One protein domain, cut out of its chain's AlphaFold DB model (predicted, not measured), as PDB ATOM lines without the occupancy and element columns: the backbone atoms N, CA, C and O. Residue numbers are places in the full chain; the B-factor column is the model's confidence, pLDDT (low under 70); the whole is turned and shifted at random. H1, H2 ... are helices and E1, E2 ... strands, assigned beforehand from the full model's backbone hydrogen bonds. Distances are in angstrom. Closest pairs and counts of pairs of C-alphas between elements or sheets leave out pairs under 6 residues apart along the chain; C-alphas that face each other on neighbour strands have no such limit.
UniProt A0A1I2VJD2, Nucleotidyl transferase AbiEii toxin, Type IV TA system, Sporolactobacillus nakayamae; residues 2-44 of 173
ATOM      1  N   LEU A   2      -8.913  -6.829 -42.573       67.50
ATOM      2  CA  LEU A   2     -10.351  -6.526 -42.481       67.50
ATOM      3  C   LEU A   2     -11.142  -7.626 -43.200       67.50
ATOM      4  O   LEU A   2     -10.938  -7.841 -44.394       67.50
ATOM      5  N   LEU A   3     -12.007  -8.333 -42.467       78.44
ATOM      6  CA  LEU A   3     -12.884  -9.366 -43.023       78.44
ATOM      7  C   LEU A   3     -13.924  -8.727 -43.945       78.44
ATOM      8  O   LEU A   3     -14.572  -7.745 -43.578       78.44
ATOM      9  N   LYS A   4     -14.120  -9.298 -45.134       83.62
ATOM     10  CA  LYS A   4     -15.122  -8.796 -46.080       83.62
ATOM     11  C   LYS A   4     -16.543  -9.112 -45.599       83.62
ATOM     12  O   LYS A   4     -16.885 -10.262 -45.317       83.62
ATOM     13  N   SER A   5     -17.407  -8.101 -45.587       81.75
ATOM     14  CA  SER A   5     -18.803  -8.158 -45.127       81.75
ATOM     15  C   SER A   5     -19.812  -8.391 -46.267       81.75
ATOM     16  O   SER A   5     -20.824  -7.705 -46.371       81.75
ATOM     17  N   PHE A   6     -19.555  -9.380 -47.127       90.56
ATOM     18  CA  PHE A   6     -20.427  -9.743 -48.254       90.56
ATOM     19  C   PHE A   6     -21.391 -10.904 -47.921       90.56
ATOM     20  O   PHE A   6     -21.068 -11.726 -47.059       90.56
ATOM     21  N   PRO A   7     -22.514 -11.049 -48.650       93.62
ATOM     22  CA  PRO A   7     -23.120 -10.045 -49.519       93.62
ATOM     23  C   PRO A   7     -23.744  -8.903 -48.711       93.62
ATOM     24  O   PRO A   7     -24.013  -9.037 -47.512       93.62
ATOM     25  N   THR A   8     -23.975  -7.784 -49.388       94.56
ATOM     26  CA  THR A   8     -24.557  -6.560 -48.826       94.56
ATOM     27  C   THR A   8     -25.880  -6.223 -49.499       94.56
ATOM     28  O   THR A   8     -26.010  -6.423 -50.704       94.56
ATOM     29  N   ASP A   9     -26.796  -5.625 -48.746       94.00
ATOM     30  CA  ASP A   9     -28.044  -5.043 -49.239       94.00
ATOM     31  C   ASP A   9     -27.964  -3.505 -49.157       94.00
ATOM     32  O   ASP A   9     -27.285  -2.959 -48.286       94.00
ATOM     33  N   VAL A  10     -28.692  -2.792 -50.019       95.56
ATOM     34  CA  VAL A  10     -28.945  -1.351 -49.835       95.56
ATOM     35  C   VAL A  10     -30.216  -1.180 -49.004       95.56
ATOM     36  O   VAL A  10     -31.235  -1.824 -49.274       95.56
ATOM     37  N   LYS A  11     -30.162  -0.332 -47.976       93.75
ATOM     38  CA  LYS A  11     -31.301   0.004 -47.113       93.75
ATOM     39  C   LYS A  11     -31.452   1.514 -46.999       93.75
ATOM     40  O   LYS A  11     -30.462   2.233 -47.035       93.75
ATOM     41  N   GLN A  12     -32.692   1.967 -46.830       94.38
ATOM     42  CA  GLN A  12     -32.970   3.343 -46.435       94.38
ATOM     43  C   GLN A  12     -32.782   3.463 -44.926       94.38
ATOM     44  O   GLN A  12     -33.416   2.729 -44.167       94.38
ATOM     45  N   ALA A  13     -31.894   4.358 -44.512       92.56
ATOM     46  CA  ALA A  13     -31.716   4.744 -43.126       92.56
ATOM     47  C   ALA A  13     -32.526   6.012 -42.847       92.56
ATOM     48  O   ALA A  13     -32.442   6.994 -43.588       92.56
ATOM     49  N   THR A  14     -33.292   5.978 -41.762       93.19
ATOM     50  CA  THR A  14     -33.905   7.154 -41.141       93.19
ATOM     51  C   THR A  14     -33.209   7.435 -39.811       93.19
ATOM     52  O   THR A  14     -32.332   6.684 -39.372       93.19
ATOM     53  N   ASN A  15     -33.559   8.546 -39.175       90.38
ATOM     54  CA  ASN A  15     -33.137   8.856 -37.816       90.38
ATOM     55  C   ASN A  15     -34.362   9.269 -36.989       90.38
ATOM     56  O   ASN A  15     -35.386   9.651 -37.551       90.38
ATOM     57  N   TYR A  16     -34.238   9.251 -35.660       92.25
ATOM     58  CA  TYR A  16     -35.356   9.559 -34.760       92.25
ATOM     59  C   TYR A  16     -35.975  10.945 -34.982       92.25
ATOM     60  O   TYR A  16     -37.166  11.125 -34.755       92.25
ATOM     61  N   ILE A  17     -35.179  11.925 -35.423       94.62
ATOM     62  CA  ILE A  17     -35.679  13.271 -35.720       94.62
ATOM     63  C   ILE A  17     -36.544  13.225 -36.983       94.62
ATOM     64  O   ILE A  17     -37.637  13.783 -36.976       94.62
ATOM     65  N   LEU A  18     -36.095  12.532 -38.035       94.69
ATOM     66  CA  LEU A  18     -36.884  12.323 -39.249       94.69
ATOM     67  C   LEU A  18     -38.206  11.622 -38.928       94.69
ATOM     68  O   LEU A  18     -39.260  12.119 -39.314       94.69
ATOM     69  N   ASP A  19     -38.147  10.500 -38.206       93.81
ATOM     70  CA  ASP A  19     -39.330   9.705 -37.866       93.81
ATOM     71  C   ASP A  19     -40.354  10.565 -37.100       93.81
ATOM     72  O   ASP A  19     -41.528  10.616 -37.466       93.81
ATOM     73  N   TYR A  20     -39.889  11.345 -36.114       95.44
ATOM     74  CA  TYR A  20     -40.728  12.287 -35.372       95.44
ATOM     75  C   TYR A  20     -41.339  13.376 -36.268       95.44
ATOM     76  O   TYR A  20     -42.534  13.653 -36.182       95.44
ATOM     77  N   LEU A  21     -40.552  14.007 -37.146       95.75
ATOM     78  CA  LEU A  21     -41.055  15.065 -38.031       95.75
ATOM     79  C   LEU A  21     -42.097  14.540 -39.028       95.75
ATOM     80  O   LEU A  21     -43.069  15.246 -39.302       95.75
ATOM     81  N   ILE A  22     -41.930  13.309 -39.522       94.69
ATOM     82  CA  ILE A  22     -42.921  12.627 -40.367       94.69
ATOM     83  C   ILE A  22     -44.225  12.422 -39.588       94.69
ATOM     84  O   ILE A  22     -45.298  12.763 -40.088       94.69
ATOM     85  N   GLU A  23     -44.153  11.919 -38.352       96.19
ATOM     86  CA  GLU A  23     -45.335  11.731 -37.497       96.19
ATOM     87  C   GLU A  23     -46.078  13.047 -37.230       96.19
ATOM     88  O   GLU A  23     -47.309  13.088 -37.260       96.19
ATOM     89  N   GLN A  24     -45.337  14.141 -37.033       97.12
ATOM     90  CA  GLN A  24     -45.895  15.482 -36.832       97.12
ATOM     91  C   GLN A  24     -46.277  16.202 -38.140       97.12
ATOM     92  O   GLN A  24     -46.701  17.361 -38.092       97.12
ATOM     93  N   ARG A  25     -46.131  15.544 -39.302       96.06
ATOM     94  CA  ARG A  25     -46.397  16.095 -40.646       96.06
ATOM     95  C   ARG A  25     -45.677  17.427 -40.907       96.06
ATOM     96  O   ARG A  25     -46.259  18.371 -41.437       96.06
ATOM     97  N   GLN A  26     -44.418  17.527 -40.481       95.94
ATOM     98  CA  GLN A  26     -43.588  18.733 -40.592       95.94
ATOM     99  C   GLN A  26     -42.676  18.697 -41.829       95.94
ATOM    100  O   GLN A  26     -41.462  18.879 -41.720       95.94
ATOM    101  N   ASP A  27     -43.253  18.494 -43.015       94.56
ATOM    102  CA  ASP A  27     -42.497  18.326 -44.270       94.56
ATOM    103  C   ASP A  27     -41.584  19.526 -44.584       94.56
ATOM    104  O   ASP A  27     -40.449  19.358 -45.025       94.56
ATOM    105  N   VAL A  28     -42.027  20.743 -44.239       96.56
ATOM    106  CA  VAL A  28     -41.248  21.984 -44.409       96.56
ATOM    107  C   VAL A  28     -39.933  21.946 -43.622       96.56
ATOM    108  O   VAL A  28     -38.921  22.468 -44.084       96.56
ATOM    109  N   LEU A  29     -39.925  21.347 -42.426       95.81
ATOM    110  CA  LEU A  29     -38.708  21.231 -41.617       95.81
ATOM    111  C   LEU A  29     -37.778  20.147 -42.160       95.81
ATOM    112  O   LEU A  29     -36.563  20.335 -42.130       95.81
ATOM    113  N   ILE A  30     -38.341  19.048 -42.671       95.69
ATOM    114  CA  ILE A  30     -37.571  17.972 -43.305       95.69
ATOM    115  C   ILE A  30     -36.817  18.524 -44.517       95.69
ATOM    116  O   ILE A  30     -35.609  18.318 -44.619       95.69
ATOM    117  N   GLU A  31     -37.503  19.277 -45.381       94.44
ATOM    118  CA  GLU A  31     -36.901  19.899 -46.564       94.44
ATOM    119  C   GLU A  31     -35.886  20.981 -46.181       94.44
ATOM    120  O   GLU A  31     -34.754  20.969 -46.660       94.44
ATOM    121  N   LYS A  32     -36.251  21.887 -45.262       96.56
ATOM    122  CA  LYS A  32     -35.388  23.005 -44.845       96.56
ATOM    123  C   LYS A  32     -34.026  22.551 -44.316       96.56
ATOM    124  O   LYS A  32     -33.043  23.266 -44.499       96.56
ATOM    125  N   TYR A  33     -33.983  21.423 -43.611       95.12
ATOM    126  CA  TYR A  33     -32.767  20.919 -42.969       95.12
ATOM    127  C   TYR A  33     -32.167  19.691 -43.664       95.12
ATOM    128  O   TYR A  33     -31.208  19.129 -43.141       95.12
ATOM    129  N   ASP A  34     -32.718  19.280 -44.811       93.31
ATOM    130  CA  ASP A  34     -32.307  18.094 -45.573       93.31
ATOM    131  C   ASP A  34     -32.176  16.821 -44.712       93.31
ATOM    132  O   ASP A  34     -31.198  16.080 -44.761       93.31
ATOM    133  N   ILE A  35     -33.186  16.566 -43.874       92.81
ATOM    134  CA  ILE A  35     -33.194  15.436 -42.923       92.81
ATOM    135  C   ILE A  35     -33.748  14.159 -43.590       92.81
ATOM    136  O   ILE A  35     -34.113  13.198 -42.922       92.81
ATOM    137  N   ASN A  36     -33.823  14.129 -44.921       93.00
ATOM    138  CA  ASN A  36     -34.397  13.028 -45.689       93.00
ATOM    139  C   ASN A  36     -33.714  11.679 -45.407       93.00
ATOM    140  O   ASN A  36     -32.537  11.596 -45.046       93.00
ATOM    141  N   ALA A  37     -34.460  10.593 -45.623       94.06
ATOM    142  CA  ALA A  37     -33.900   9.248 -45.559       94.06
ATOM    143  C   ALA A  37     -32.802   9.078 -46.617       94.06
ATOM    144  O   ALA A  37     -32.977   9.478 -47.771       94.06
ATOM    145  N   PHE A  38     -31.705   8.420 -46.256       93.56
ATOM    146  CA  PHE A  38     -30.577   8.203 -47.161       93.56
ATOM    147  C   PHE A  38     -30.263   6.718 -47.326       93.56
ATOM    148  O   PHE A  38     -30.512   5.898 -46.439       93.56
ATOM    149  N   SER A  39     -29.709   6.361 -48.481       95.56
ATOM    150  CA  SER A  39     -29.322   4.983 -48.771       95.56
ATOM    151  C   SER A  39     -27.989   4.639 -48.117       95.56
ATOM    152  O   SER A  39     -27.004   5.359 -48.265       95.56
ATOM    153  N   ILE A  40     -27.938   3.491 -47.447       95.06
ATOM    154  CA  ILE A  40     -26.720   2.920 -46.876       95.06
ATOM    155  C   ILE A  40     -26.545   1.474 -47.340       95.06
ATOM    156  O   ILE A  40     -27.506   0.709 -47.455       95.06
ATOM    157  N   GLN A  41     -25.298   1.093 -47.606       94.62
ATOM    158  CA  GLN A  41     -24.927  -0.285 -47.890       94.62
ATOM    159  C   GLN A  41     -24.666  -1.015 -46.571       94.62
ATOM    160  O   GLN A  41     -23.772  -0.646 -45.810       94.62
ATOM    161  N   VAL A  42     -25.451  -2.051 -46.295       93.69
ATOM    162  CA  VAL A  42     -25.377  -2.835 -45.057       93.69
ATOM    163  C   VAL A  42     -25.120  -4.297 -45.365       93.69
ATOM    164  O   VAL A  42     -25.399  -4.778 -46.461       93.69
ATOM    165  N   GLN A  43     -24.600  -5.035 -44.391       94.62
ATOM    166  CA  GLN A  43     -24.482  -6.481 -44.516       94.62
ATOM    167  C   GLN A  43     -25.874  -7.111 -44.700       94.62
ATOM    168  O   GLN A  43     -26.837  -6.717 -44.042       94.62
ATOM    169  N   SER A  44     -25.983  -8.081 -45.606       94.88
ATOM    170  CA  SER A  44     -27.240  -8.803 -45.830       94.88
ATOM    171  C   SER A  44     -27.685  -9.563 -44.578       94.88
ATOM    172  O   SER A  44     -26.880  -9.924 -43.706       94.88
TER     173      SER A  44
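This is residues 2 to 44 of the 173 residues of the protein "Nucleotidyl transferase AbiEii toxin, Type IV TA system" of Sporolactobacillus nakayamae (UniProt A0A1I2VJD2). This is a long, thin rod: a ribbon of two antiparallel strands, E1 and E2, with a small head at one end made of two short helices, H1 and H2, that form a helical hairpin. Residues 2 to 7, with no named element, lead away from the other end of the ribbon as a tail, and tail, ribbon and head together make the length. The printed part has 43 residues, with two named helices and two named strands in the order E1, H1, H2, E2 along the chain; the sheet's order is E1 - E2, and the class is mixed, helices and strands. The whole is only just extended, close to loose, with a radius of gyration of the C-alphas of 14.1 A, and it spans 41 by 17 by 14 A.

Begin at the sheet, where E1, residues 8 to 13, and E2, residues 38 to 43, are antiparallel neighbours with 146 degrees between their N-to-C directions. Look at C-alphas 8 and 43, which face each other at 4.3 A, and at C-alphas 13 and 38, which face each other at 5.4 A. Between the strands you will find N 9 and O 42 within hydrogen-bond range at 2.8 A, and N 40 and O 11 at 2.9 A. Go on from E1 over a tight link of 2 residues to H1, residues 16 to 23, and then over a tight link of 3 residues to H2, residues 27 to 32. H1 and H2 touch, and their closest C-alphas are those of Leu 21 and Ile 30, 7.0 A apart. They form a helical hairpin, running opposite ways at a steep tilt of 43 degrees. In H1 and H2 every O i to N i+4 pair is within hydrogen-bond range. E1 and H2 are apart, and so are H1 and E2.

Find C-alpha 8 at (-24.557, -6.560, -48.826); from there E1 runs 14.5 A to C-alpha 13. H1 begins at Tyr 16, with its C-alpha at (-35.356, 9.559, -34.760), and reaches Glu 23 after 10.6 A. H2 runs from Asp 27 to Lys 32, 8.5 A. E2 runs from Phe 38 to Gln 43, 16.1 A, and ends with C-alpha 43 at (-24.482, -6.481, -44.516).

The two C-alphas farthest apart are those of Leu 2 and Arg 25, 42.6 A. The first and last printed C-alphas, Leu 2 and Ser 44, are 17.4 A apart. The printed part has no cut, and the link from H2 to E2, 5 residues, is tight like the two before it. The mean pLDDT of the printed part is 92.9, and one residue, Leu 2, is under 70.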